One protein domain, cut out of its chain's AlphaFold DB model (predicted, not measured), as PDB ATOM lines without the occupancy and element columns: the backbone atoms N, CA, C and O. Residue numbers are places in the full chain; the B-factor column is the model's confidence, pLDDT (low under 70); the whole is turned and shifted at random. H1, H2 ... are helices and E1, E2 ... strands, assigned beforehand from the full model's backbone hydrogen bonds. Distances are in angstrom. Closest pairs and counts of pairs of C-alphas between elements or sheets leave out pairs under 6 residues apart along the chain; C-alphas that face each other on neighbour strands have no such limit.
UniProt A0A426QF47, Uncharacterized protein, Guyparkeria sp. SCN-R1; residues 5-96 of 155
ATOM      1  N   ASN A   5      30.687 -29.384 -15.443       75.00
ATOM      2  CA  ASN A   5      31.372 -30.181 -16.477       75.00
ATOM      3  C   ASN A   5      31.910 -31.505 -15.929       75.00
ATOM      4  O   ASN A   5      31.739 -32.560 -16.539       75.00
ATOM      5  N   GLN A   6      32.501 -31.466 -14.736       78.62
ATOM      6  CA  GLN A   6      32.907 -32.669 -14.016       78.62
ATOM      7  C   GLN A   6      31.688 -33.516 -13.643       78.62
ATOM      8  O   GLN A   6      31.730 -34.741 -13.751       78.62
ATOM      9  N   ARG A   7      30.582 -32.877 -13.239       80.31
ATOM     10  CA  ARG A   7      29.330 -33.569 -12.914       80.31
ATOM     11  C   ARG A   7      28.754 -34.294 -14.130       80.31
ATOM     12  O   ARG A   7      28.442 -35.472 -14.009       80.31
ATOM     13  N   TYR A   8      28.710 -33.636 -15.288       79.56
ATOM     14  CA  TYR A   8      28.335 -34.239 -16.569       79.56
ATOM     15  C   TYR A   8      29.196 -35.468 -16.880       79.56
ATOM     16  O   TYR A   8      28.661 -36.554 -17.095       79.56
ATOM     17  N   ALA A   9      30.524 -35.336 -16.804       83.56
ATOM     18  CA  ALA A   9      31.427 -36.455 -17.047       83.56
ATOM     19  C   ALA A   9      31.169 -37.633 -16.097       83.56
ATOM     20  O   ALA A   9      31.164 -38.788 -16.525       83.56
ATOM     21  N   TYR A  10      30.906 -37.367 -14.816       84.69
ATOM     22  CA  TYR A  10      30.586 -38.413 -13.847       84.69
ATOM     23  C   TYR A  10      29.227 -39.065 -14.063       84.69
ATOM     24  O   TYR A  10      29.137 -40.288 -13.955       84.69
ATOM     25  N   GLU A  11      28.193 -38.276 -14.344       83.44
ATOM     26  CA  GLU A  11      26.849 -38.777 -14.617       83.44
ATOM     27  C   GLU A  11      26.867 -39.670 -15.862       83.44
ATOM     28  O   GLU A  11      26.418 -40.814 -15.792       83.44
ATOM     29  N   GLN A  12      27.482 -39.217 -16.958       83.06
ATOM     30  CA  GLN A  12      27.548 -39.968 -18.216       83.06
ATOM     31  C   GLN A  12      28.409 -41.232 -18.107       83.06
ATOM     32  O   GLN A  12      27.963 -42.329 -18.451       83.06
ATOM     33  N   LEU A  13      29.601 -41.143 -17.505       86.44
ATOM     34  CA  LEU A  13      30.433 -42.329 -17.262       86.44
ATOM     35  C   LEU A  13      29.784 -43.328 -16.294       86.44
ATOM     36  O   LEU A  13      30.118 -44.512 -16.338       86.44
ATOM     37  N   GLY A  14      28.912 -42.868 -15.394       82.31
ATOM     38  CA  GLY A  14      28.185 -43.718 -14.454       82.31
ATOM     39  C   GLY A  14      26.945 -44.380 -15.054       82.31
ATOM     40  O   GLY A  14      26.653 -45.521 -14.709       82.31
ATOM     41  N   THR A  15      26.230 -43.682 -15.937       81.31
ATOM     42  CA  THR A  15      24.946 -44.132 -16.501       81.31
ATOM     43  C   THR A  15      25.107 -44.799 -17.862       81.31
ATOM     44  O   THR A  15      24.688 -45.940 -18.037       81.31
ATOM     45  N   ALA A  16      25.748 -44.120 -18.812       79.56
ATOM     46  CA  ALA A  16      25.966 -44.608 -20.171       79.56
ATOM     47  C   ALA A  16      27.262 -45.427 -20.305       79.56
ATOM     48  O   ALA A  16      27.432 -46.200 -21.248       79.56
ATOM     49  N   GLY A  17      28.200 -45.270 -19.363       86.19
ATOM     50  CA  GLY A  17      29.510 -45.924 -19.418       86.19
ATOM     51  C   GLY A  17      30.484 -45.271 -20.405       86.19
ATOM     52  O   GLY A  17      31.594 -45.777 -20.600       86.19
ATOM     53  N   PHE A  18      30.100 -44.147 -21.009       88.69
ATOM     54  CA  PHE A  18      30.941 -43.309 -21.856       88.69
ATOM     55  C   PHE A  18      30.553 -41.834 -21.700       88.69
ATOM     56  O   PHE A  18      29.474 -41.531 -21.202       88.69
ATOM     57  N   VAL A  19      31.428 -40.923 -22.116       87.44
ATOM     58  CA  VAL A  19      31.130 -39.491 -22.220       87.44
ATOM     59  C   VAL A  19      31.772 -38.921 -23.479       87.44
ATOM     60  O   VAL A  19      32.922 -39.229 -23.784       87.44
ATOM     61  N   ILE A  20      31.025 -38.100 -24.214       85.75
ATOM     62  CA  ILE A  20      31.549 -37.343 -25.354       85.75
ATOM     63  C   ILE A  20      32.218 -36.082 -24.803       85.75
ATOM     64  O   ILE A  20      31.611 -35.359 -24.009       85.75
ATOM     65  N   GLU A  21      33.473 -35.863 -25.189       81.44
ATOM     66  CA  GLU A  21      34.306 -34.774 -24.680       81.44
ATOM     67  C   GLU A  21      33.814 -33.397 -25.126       81.44
ATOM     68  O   GLU A  21      33.712 -32.484 -24.306       81.44
ATOM     69  N   ASP A  22      33.503 -33.263 -26.419       74.31
ATOM     70  CA  ASP A  22      32.959 -32.033 -26.976       74.31
ATOM     71  C   ASP A  22      31.442 -31.996 -26.774       74.31
ATOM     72  O   ASP A  22      30.674 -32.755 -27.371       74.31
ATOM     73  N   TYR A  23      31.023 -31.077 -25.914       68.06
ATOM     74  CA  TYR A  23      29.630 -30.828 -25.583       68.06
ATOM     75  C   TYR A  23      28.788 -30.387 -26.775       68.06
ATOM     76  O   TYR A  23      27.650 -30.829 -26.901       68.06
ATOM     77  N   ALA A  24      29.335 -29.535 -27.644       65.31
ATOM     78  CA  ALA A  24      28.614 -29.038 -28.807       65.31
ATOM     79  C   ALA A  24      28.202 -30.201 -29.706       65.31
ATOM     80  O   ALA A  24      27.075 -30.281 -30.193       65.31
ATOM     81  N   VAL A  25      29.127 -31.141 -29.870       71.62
ATOM     82  CA  VAL A  25      28.880 -32.332 -30.661       71.62
ATOM     83  C   VAL A  25      27.957 -33.295 -29.915       71.62
ATOM     84  O   VAL A  25      27.062 -33.856 -30.533       71.62
ATOM     85  N   ALA A  26      28.095 -33.441 -28.594       73.12
ATOM     86  CA  ALA A  26      27.183 -34.248 -27.784       73.12
ATOM     87  C   ALA A  26      25.720 -33.773 -27.887       73.12
ATOM     88  O   ALA A  26      24.831 -34.603 -28.053       73.12
ATOM     89  N   GLU A  27      25.478 -32.460 -27.844       71.38
ATOM     90  CA  GLU A  27      24.151 -31.852 -27.996       71.38
ATOM     91  C   GLU A  27      23.583 -32.054 -29.407       71.38
ATOM     92  O   GLU A  27      22.434 -32.469 -29.556       71.38
ATOM     93  N   GLU A  28      24.392 -31.818 -30.445       69.06
ATOM     94  CA  GLU A  28      23.988 -32.024 -31.842       69.06
ATOM     95  C   GLU A  28      23.650 -33.489 -32.146       69.06
ATOM     96  O   GLU A  28      22.806 -33.778 -32.992       69.06
ATOM     97  N   ILE A  29      24.341 -34.411 -31.477       70.81
ATOM     98  CA  ILE A  29      24.156 -35.852 -31.604       70.81
ATOM     99  C   ILE A  29      22.927 -36.311 -30.807       70.81
ATOM    100  O   ILE A  29      22.135 -37.109 -31.309       70.81
ATOM    101  N   ARG A  30      22.762 -35.833 -29.567       70.06
ATOM    102  CA  ARG A  30      21.617 -36.155 -28.710       70.06
ATOM    103  C   ARG A  30      21.417 -35.086 -27.617       70.06
ATOM    104  O   ARG A  30      22.103 -35.127 -26.591       70.06
ATOM    105  N   PRO A  31      20.390 -34.228 -27.734       65.12
ATOM    106  CA  PRO A  31      20.090 -33.194 -26.737       65.12
ATOM    107  C   PRO A  31      19.818 -33.737 -25.320       65.12
ATOM    108  O   PRO A  31      20.088 -33.067 -24.328       65.12
ATOM    109  N   ASP A  32      19.341 -34.981 -25.204       65.50
ATOM    110  CA  ASP A  32      19.000 -35.623 -23.924       65.50
ATOM    111  C   ASP A  32      20.206 -36.111 -23.105       65.50
ATOM    112  O   ASP A  32      20.041 -36.548 -21.965       65.50
ATOM    113  N   PHE A  33      21.439 -36.026 -23.620       65.56
ATOM    114  CA  PHE A  33      22.636 -36.213 -22.781       65.56
ATOM    115  C   PHE A  33      22.803 -35.124 -21.706       65.56
ATOM    116  O   PHE A  33      23.667 -35.219 -20.830       65.56
ATOM    117  N   LEU A  34      21.914 -34.133 -21.710       57.94
ATOM    118  CA  LEU A  34      21.830 -33.033 -20.767       57.94
ATOM    119  C   LEU A  34      20.844 -33.332 -19.624       57.94
ATOM    120  O   LEU A  34      19.850 -32.630 -19.443       57.94
ATOM    121  N   SER A  35      21.116 -34.340 -18.787       51.56
ATOM    122  CA  SER A  35      20.331 -34.530 -17.547       51.56
ATOM    123  C   SER A  35      20.561 -33.414 -16.521       51.56
ATOM    124  O   SER A  35      19.727 -33.197 -15.639       51.56
ATOM    125  N   SER A  36      21.654 -32.651 -16.633       50.06
ATOM    126  CA  SER A  36      21.859 -31.439 -15.844       50.06
ATOM    127  C   SER A  36      21.504 -30.199 -16.667       50.06
ATOM    128  O   SER A  36      22.320 -29.737 -17.462       50.06
ATOM    129  N   ARG A  37      20.322 -29.618 -16.419       44.41
ATOM    130  CA  ARG A  37      19.795 -28.343 -16.974       44.41
ATOM    131  C   ARG A  37      20.703 -27.099 -16.810       44.41
ATOM    132  O   ARG A  37      20.250 -25.981 -16.999       44.41
ATOM    133  N   SER A  38      21.952 -27.258 -16.384       49.56
ATOM    134  CA  SER A  38      22.834 -26.192 -15.901       49.56
ATOM    135  C   SER A  38      24.153 -26.068 -16.669       49.56
ATOM    136  O   SER A  38      25.039 -25.350 -16.210       49.56
ATOM    137  N   ASN A  39      24.314 -26.767 -17.796       52.31
ATOM    138  CA  ASN A  39      25.524 -26.686 -18.610       52.31
ATOM    139  C   ASN A  39      25.223 -26.182 -20.013       52.31
ATOM    140  O   ASN A  39      25.019 -26.971 -20.925       52.31
ATOM    141  N   THR A  40      25.215 -24.861 -20.164       51.94
ATOM    142  CA  THR A  40      25.212 -24.163 -21.459       51.94
ATOM    143  C   THR A  40      26.634 -23.984 -22.015       51.94
ATOM    144  O   THR A  40      26.807 -23.571 -23.155       51.94
ATOM    145  N   ILE A  41      27.676 -24.263 -21.212       53.59
ATOM    146  CA  ILE A  41      29.091 -24.127 -21.592       53.59
ATOM    147  C   ILE A  41      29.887 -25.257 -20.937       53.59
ATOM    148  O   ILE A  41      29.974 -25.318 -19.710       53.59
ATOM    149  N   THR A  42      30.510 -26.112 -21.748       60.09
ATOM    150  CA  THR A  42      31.386 -27.181 -21.255       60.09
ATOM    151  C   THR A  42      32.802 -26.957 -21.754       60.09
ATOM    152  O   THR A  42      33.019 -26.787 -22.948       60.09
ATOM    153  N   PHE A  43      33.772 -26.970 -20.840       66.06
ATOM    154  CA  PHE A  43      35.186 -26.909 -21.193       66.06
ATOM    155  C   PHE A  43      35.724 -28.338 -21.340       66.06
ATOM    156  O   PHE A  43      35.673 -29.089 -20.358       66.06
ATOM    157  N   PRO A  44      36.270 -28.723 -22.512       70.69
ATOM    158  CA  PRO A  44      36.830 -30.059 -22.729       70.69
ATOM    159  C   PRO A  44      37.829 -30.473 -21.640       70.69
ATOM    160  O   PRO A  44      37.781 -31.590 -21.133       70.69
ATOM    161  N   SER A  45      38.655 -29.536 -21.167       73.38
ATOM    162  CA  SER A  45      39.652 -29.755 -20.108       73.38
ATOM    163  C   SER A  45      39.067 -30.278 -18.787       73.38
ATOM    164  O   SER A  45      39.687 -31.109 -18.116       73.38
ATOM    165  N   ASP A  46      37.860 -29.850 -18.411       78.56
ATOM    166  CA  ASP A  46      37.196 -30.321 -17.194       78.56
ATOM    167  C   ASP A  46      36.656 -31.742 -17.339       78.56
ATOM    168  O   ASP A  46      36.756 -32.543 -16.402       78.56
ATOM    169  N   VAL A  47      36.110 -32.056 -18.518       78.62
ATOM    170  CA  VAL A  47      35.608 -33.392 -18.858       78.62
ATOM    171  C   VAL A  47      36.767 -34.379 -18.907       78.62
ATOM    172  O   VAL A  47      36.696 -35.426 -18.263       78.62
ATOM    173  N   GLN A  48      37.871 -34.012 -19.565       83.19
ATOM    174  CA  GLN A  48      39.097 -34.810 -19.594       83.19
ATOM    175  C   GLN A  48      39.607 -35.107 -18.179       83.19
ATOM    176  O   GLN A  48      39.925 -36.252 -17.860       83.19
ATOM    177  N   ARG A  49      39.673 -34.091 -17.306       82.44
ATOM    178  CA  ARG A  49      40.129 -34.257 -15.918       82.44
ATOM    179  C   ARG A  49      39.247 -35.244 -15.151       82.44
ATOM    180  O   ARG A  49      39.771 -36.193 -14.572       82.44
ATOM    181  N   ALA A  50      37.926 -35.078 -15.200       83.75
ATOM    182  CA  ALA A  50      36.991 -35.987 -14.534       83.75
ATOM    183  C   ALA A  50      37.033 -37.415 -15.111       83.75
ATOM    184  O   ALA A  50      36.956 -38.397 -14.368       83.75
ATOM    185  N   ALA A  51      37.193 -37.554 -16.428       85.00
ATOM    186  CA  ALA A  51      37.323 -38.846 -17.089       85.00
ATOM    187  C   ALA A  51      38.618 -39.571 -16.681       85.00
ATOM    188  O   ALA A  51      38.577 -40.753 -16.321       85.00
ATOM    189  N   LYS A  52      39.748 -38.851 -16.633       85.25
ATOM    190  CA  LYS A  52      41.042 -39.361 -16.149       85.25
ATOM    191  C   LYS A  52      40.976 -39.789 -14.681       85.25
ATOM    192  O   LYS A  52      41.423 -40.887 -14.354       85.25
ATOM    193  N   GLU A  53      40.342 -38.999 -13.811       86.94
ATOM    194  CA  GLU A  53      40.109 -39.363 -12.400       86.94
ATOM    195  C   GLU A  53      39.323 -40.682 -12.260       86.94
ATOM    196  O   GLU A  53      39.519 -41.448 -11.315       86.94
ATOM    197  N   ARG A  54      38.472 -41.007 -13.241       84.88
ATOM    198  CA  ARG A  54      37.709 -42.262 -13.302       84.88
ATOM    199  C   ARG A  54      38.414 -43.389 -14.051       84.88
ATOM    200  O   ARG A  54      37.799 -44.444 -14.208       84.88
ATOM    201  N   ARG A  55      39.671 -43.197 -14.468       86.75
ATOM    202  CA  ARG A  55      40.452 -44.149 -15.277       86.75
ATOM    203  C   ARG A  55      39.748 -44.524 -16.589       86.75
ATOM    204  O   ARG A  55      39.803 -45.676 -17.007       86.75
ATOM    205  N   ALA A  56      39.027 -43.579 -17.191       88.00
ATOM    206  CA  ALA A  56      38.483 -43.752 -18.531       88.00
ATOM    207  C   ALA A  56      39.578 -43.498 -19.578       88.00
ATOM    208  O   ALA A  56      40.433 -42.631 -19.391       88.00
ATOM    209  N   THR A  57      39.521 -44.238 -20.678       88.62
ATOM    210  CA  THR A  57      40.407 -44.096 -21.834       88.62
ATOM    211  C   THR A  57      39.691 -43.297 -22.916       88.62
ATOM    212  O   THR A  57      38.489 -43.479 -23.125       88.62
ATOM    213  N   ALA A  58      40.419 -42.404 -23.582       89.62
ATOM    214  CA  ALA A  58      39.911 -41.643 -24.713       89.62
ATOM    215  C   ALA A  58      39.990 -42.469 -25.999       89.62
ATOM    216  O   ALA A  58      41.002 -43.111 -26.283       89.62
ATOM    217  N   TYR A  59      38.936 -42.402 -26.800       89.00
ATOM    218  CA  TYR A  59      38.834 -43.015 -28.115       89.00
ATOM    219  C   TYR A  59      38.398 -41.957 -29.112       89.00
ATOM    220  O   TYR A  59      37.440 -41.223 -28.866       89.00
ATOM    221  N   ARG A  60      39.077 -41.887 -30.256       88.25
ATOM    222  CA  ARG A  60      38.584 -41.112 -31.387       88.25
ATOM    223  C   ARG A  60      37.546 -41.953 -32.111       88.25
ATOM    224  O   ARG A  60      37.805 -43.111 -32.441       88.25
ATOM    225  N   MET A  61      36.374 -41.384 -32.339       89.00
ATOM    226  CA  MET A  61      35.262 -42.063 -32.994       89.00
ATOM    227  C   MET A  61      34.606 -41.122 -33.999       89.00
ATOM    228  O   MET A  61      34.621 -39.912 -33.805       89.00
ATOM    229  N   SER A  62      34.018 -41.674 -35.053       86.12
ATOM    230  CA  SER A  62      33.166 -40.941 -35.984       86.12
ATOM    231  C   SER A  62      31.713 -41.312 -35.710       86.12
ATOM    232  O   SER A  62      31.354 -42.481 -35.831       86.12
ATOM    233  N   ILE A  63      30.885 -40.346 -35.314       85.00
ATOM    234  CA  ILE A  63      29.459 -40.542 -35.024       85.00
ATOM    235  C   ILE A  63      28.652 -39.745 -36.042       85.00
ATOM    236  O   ILE A  63      28.747 -38.519 -36.091       85.00
ATOM    237  N   GLY A  64      27.882 -40.424 -36.893       80.62
ATOM    238  CA  GLY A  64      27.105 -39.755 -37.946       80.62
ATOM    239  C   GLY A  64      27.966 -38.924 -38.912       80.62
ATOM    240  O   GLY A  64      27.490 -37.930 -39.453       80.62
ATOM    241  N   GLY A  65      29.238 -39.302 -39.094       77.00
ATOM    242  CA  GLY A  65      30.211 -38.577 -39.918       77.00
ATOM    243  C   GLY A  65      30.930 -37.422 -39.212       77.00
ATOM    244  O   GLY A  65      31.682 -36.705 -39.866       77.00
ATOM    245  N   LYS A  66      30.716 -37.226 -37.903       78.75
ATOM    246  CA  LYS A  66      31.435 -36.235 -37.090       78.75
ATOM    247  C   LYS A  66      32.500 -36.903 -36.245       78.75
ATOM    248  O   LYS A  66      32.200 -37.831 -35.495       78.75
ATOM    249  N   ASP A  67      33.716 -36.385 -36.323       83.75
ATOM    250  CA  ASP A  67      34.820 -36.865 -35.504       83.75
ATOM    251  C   ASP A  67      34.719 -36.299 -34.089       83.75
ATOM    252  O   ASP A  67      34.647 -35.089 -33.878       83.75
ATOM    253  N   VAL A  68      34.720 -37.198 -33.112       84.94
ATOM    254  CA  VAL A  68      34.590 -36.894 -31.690       84.94
ATOM    255  C   VAL A  68      35.617 -37.655 -30.872       84.94
ATOM    256  O   VAL A  68      36.123 -38.707 -31.274       84.94
ATOM    257  N   VAL A  69      35.881 -37.143 -29.672       88.00
ATOM    258  CA  VAL A  69      36.594 -37.886 -28.635       88.00
ATOM    259  C   VAL A  69      35.585 -38.385 -27.610       88.00
ATOM    260  O   VAL A  69      34.800 -37.617 -27.054       88.00
ATOM    261  N   VAL A  70      35.602 -39.693 -27.378       88.56
ATOM    262  CA  VAL A  70      34.739 -40.382 -26.426       88.56
ATOM    263  C   VAL A  70      35.601 -41.003 -25.344       88.56
ATOM    264  O   VAL A  70      36.511 -41.779 -25.623       88.56
ATOM    265  N   TRP A  71      35.291 -40.703 -24.093       90.12
ATOM    266  CA  TRP A  71      35.943 -41.305 -22.943       90.12
ATOM    267  C   TRP A  71      35.101 -42.468 -22.438       90.12
ATOM    268  O   TRP A  71      33.917 -42.298 -22.156       90.12
ATOM    269  N   SER A  72      35.694 -43.649 -22.285       90.38
ATOM    270  CA  SER A  72      35.001 -44.811 -21.725       90.38
ATOM    271  C   SER A  72      35.918 -45.661 -20.855       90.38
ATOM    272  O   SER A  72      37.128 -45.708 -21.048       90.38
ATOM    273  N   LYS A  73      35.329 -46.360 -19.881       88.56
ATOM    274  CA  LYS A  73      36.034 -47.354 -19.055       88.56
ATOM    275  C   LYS A  73      36.110 -48.735 -19.705       88.56
ATOM    276  O   LYS A  73      36.834 -49.594 -19.215       88.56
ATOM    277  N   SER A  74      35.301 -48.986 -20.731       85.31
ATOM    278  CA  SER A  74      35.208 -50.292 -21.375       85.31
ATOM    279  C   SER A  74      34.869 -50.130 -22.847       85.31
ATOM    280  O   SER A  74      33.906 -49.448 -23.198       85.31
ATOM    281  N   THR A  75      35.644 -50.810 -23.687       85.31
ATOM    282  CA  THR A  75      35.439 -50.894 -25.136       85.31
ATOM    283  C   THR A  75      34.417 -51.951 -25.537       85.31
ATOM    284  O   THR A  75      34.022 -51.985 -26.699       85.31
ATOM    285  N   ASN A  76      33.963 -52.793 -24.603       85.19
ATOM    286  CA  ASN A  76      33.024 -53.872 -24.898       85.19
ATOM    287  C   ASN A  76      31.726 -53.291 -25.466       85.19
ATOM    288  O   ASN A  76      31.003 -52.577 -24.764       85.19
ATOM    289  N   ASN A  77      31.461 -53.601 -26.737       85.44
ATOM    290  CA  ASN A  77      30.316 -53.118 -27.511       85.44
ATOM    291  C   ASN A  77      30.150 -51.589 -27.430       85.44
ATOM    292  O   ASN A  77      29.032 -51.080 -27.397       85.44
ATOM    293  N   LEU A  78      31.256 -50.837 -27.317       87.62
ATOM    294  CA  LEU A  78      31.202 -49.380 -27.161       87.62
ATOM    295  C   LEU A  78      30.519 -48.722 -28.363       87.62
ATOM    296  O   LEU A  78      29.686 -47.848 -28.150       87.62
ATOM    297  N   GLU A  79      30.826 -49.174 -29.579       88.62
ATOM    298  CA  GLU A  79      30.172 -48.719 -30.812       88.62
ATOM    299  C   GLU A  79      28.666 -48.966 -30.736       88.62
ATOM    300  O   GLU A  79      27.918 -47.997 -30.685       88.62
ATOM    301  N   ASP A  80      28.230 -50.219 -30.566       87.94
ATOM    302  CA  ASP A  80      26.807 -50.575 -30.473       87.94
ATOM    303  C   ASP A  80      26.064 -49.788 -29.388       87.94
ATOM    304  O   ASP A  80      24.918 -49.385 -29.570       87.94
ATOM    305  N   ARG A  81      26.680 -49.559 -28.221       86.69
ATOM    306  CA  ARG A  81      26.055 -48.758 -27.157       86.69
ATOM    307  C   ARG A  81      25.860 -47.318 -27.600       86.69
ATOM    308  O   ARG A  81      24.791 -46.765 -27.362       86.69
ATOM    309  N   ILE A  82      26.875 -46.712 -28.209       86.38
ATOM    310  CA  ILE A  82      26.763 -45.344 -28.706       86.38
ATOM    311  C   ILE A  82      25.738 -45.309 -29.841       86.38
ATOM    312  O   ILE A  82      24.891 -44.430 -29.817       86.38
ATOM    313  N   GLU A  83      25.726 -46.273 -30.763       89.06
ATOM    314  CA  GLU A  83      24.739 -46.345 -31.849       89.06
ATOM    315  C   GLU A  83      23.311 -46.476 -31.317       89.06
ATOM    316  O   GLU A  83      22.429 -45.737 -31.742       89.06
ATOM    317  N   ASN A  84      23.074 -47.354 -30.340       85.44
ATOM    318  CA  ASN A  84      21.754 -47.539 -29.725       85.44
ATOM    319  C   ASN A  84      21.274 -46.289 -28.986       85.44
ATOM    320  O   ASN A  84      20.076 -46.021 -28.890       85.44
ATOM    321  N   VAL A  85      22.210 -45.532 -28.424       80.00
ATOM    322  CA  VAL A  85      21.903 -44.309 -27.697       80.00
ATOM    323  C   VAL A  85      21.690 -43.157 -28.687       80.00
ATOM    324  O   VAL A  85      20.678 -42.469 -28.645       80.00
ATOM    325  N   VAL A  86      22.596 -42.948 -29.625       80.44
ATOM    326  CA  VAL A  86      22.567 -41.818 -30.553       80.44
ATOM    327  C   VAL A  86      21.569 -42.017 -31.699       80.44
ATOM    328  O   VAL A  86      21.000 -41.051 -32.193       80.44
ATOM    329  N   GLY A  87      21.359 -43.252 -32.149       81.94
ATOM    330  CA  GLY A  87      20.612 -43.557 -33.370       81.94
ATOM    331  C   GLY A  87      21.382 -43.249 -34.662       81.94
ATOM    332  O   GLY A  87      20.780 -43.190 -35.730       81.94
ATOM    333  N   ALA A  88      22.700 -43.045 -34.583       83.56
ATOM    334  CA  ALA A  88      23.575 -42.811 -35.730       83.56
ATOM    335  C   ALA A  88      24.702 -43.839 -35.754       83.56
ATOM    336  O   ALA A  88      25.111 -44.329 -34.706       83.56
ATOM    337  N   LYS A  89      25.224 -44.115 -36.952       86.62
ATOM    338  CA  LYS A  89      26.352 -45.028 -37.140       86.62
ATOM    339  C   LYS A  89      27.601 -44.503 -36.434       86.62
ATOM    340  O   LYS A  89      27.921 -43.316 -36.564       86.62
ATOM    341  N   VAL A  90      28.308 -45.389 -35.744       87.81
ATOM    342  CA  VAL A  90      29.520 -45.094 -34.979       87.81
ATOM    343  C   VAL A  90      30.668 -45.931 -35.521       87.81
ATOM    344  O   VAL A  90      30.521 -47.119 -35.783       87.81
ATOM    345  N   VAL A  91      31.831 -45.308 -35.692       89.81
ATOM    346  CA  VAL A  91      33.060 -45.991 -36.110       89.81
ATOM    347  C   VAL A  91      34.191 -45.597 -35.173       89.81
ATOM    348  O   VAL A  91      34.520 -44.417 -35.065       89.81
ATOM    349  N   MET A  92      34.809 -46.561 -34.499       88.31
ATOM    350  CA  MET A  92      36.001 -46.336 -33.690       88.31
ATOM    351  C   MET A  92      37.230 -46.180 -34.590       88.31
ATOM    352  O   MET A  92      37.591 -47.081 -35.341       88.31
ATOM    353  N   LEU A  93      37.901 -45.033 -34.489       86.88
ATOM    354  CA  LEU A  93      39.124 -44.731 -35.238       86.88
ATOM    355  C   LEU A  93      40.388 -45.149 -34.469       86.88
ATOM    356  O   LEU A  93      41.429 -45.377 -35.079       86.88
ATOM    357  N   GLY A  94      40.300 -45.275 -33.141       85.38
ATOM    358  CA  GLY A  94      41.364 -45.814 -32.291       85.38
ATOM    359  C   GLY A  94      41.456 -45.139 -30.917       85.38
ATOM    360  O   GLY A  94      40.786 -44.128 -30.680       85.38
ATOM    361  N   PRO A  95      42.259 -45.695 -29.990       84.50
ATOM    362  CA  PRO A  95      42.564 -45.048 -28.719       84.50
ATOM    363  C   PRO A  95      43.389 -43.778 -28.938       84.50
ATOM    364  O   PRO A  95      44.116 -43.657 -29.925       84.50
ATOM    365  N   VAL A  96      43.283 -42.837 -28.004       80.81
ATOM    366  CA  VAL A  96      44.068 -41.605 -28.023       80.81
ATOM    367  C   VAL A  96      44.878 -41.491 -26.734       80.81
ATOM    368  O   VAL A  96      44.301 -41.348 -25.658       80.81
TER     369      VAL A  96
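This is residues 5 to 96 of the 155 residues of an uncharacterized protein of Guyparkeria sp. SCN-R1 (UniProt A0A426QF47). A strongly twisted sheet of four strands has H1 and H3, packed on each other, on one face and H4 on the other, making three layers. H2 lies beside the strands, and a long loop, residues 30 to 43, leads from it to H3. The printed part has 92 residues, in the order H1 E1 H2 H3 E2 E3 H4 E4; the sheet runs E1 E3 E2 E4, antiparallel, and the class is mixed. It is compact and rounded, with a radius of gyration of the C-alphas of 11.7 A and spans of 29 by 26 by 20 A.

H1, residues 5 to 15, begins at C-alpha 5 (31.372, -30.181, -16.477) and is 15.4 A long. E1 is residues 18 to 20, H2 23 to 29 and H3 44 to 53. E2, residues 57 to 63, is 17.5 A long and E3, 66 to 72, 18.0 A. H4 is residues 78 to 86; E4, 90 to 96, ends at C-alpha 96 (44.068, -41.605, -28.023).

H1 and H3 touch at a steep tilt of 50 degrees, the same way, closest at the C-alphas of Gln 6 and Ala 50, 5.3 A. E1 and E3 pair through N 19 and O 71, 2.8 A. H3 lies over E3 at a height over the sheet of 9.7 A. E2 and E3 form a hairpin, with N 59 and O 70 at 2.8 A; E2 and E4 have N 62 and O 91 at 2.8 A. E1, H2 H3, E2 and E3, H4, E4 are split strand-helix-strand units, each with another strand between its two, and both crossovers are right-handed. H3 and H4 are apart. In the four helices every O i to N i+4 pair is within hydrogen-bond range.

The C-alphas farthest apart, of Arg 37 and Gly 94, are 31.7 A apart. The printed part has no cut; the link H2 to H3 is long, the others tight. Mean pLDDT of the printed part is 79.1, under 70 at residues 23 to 24, 28 and 31 to 43.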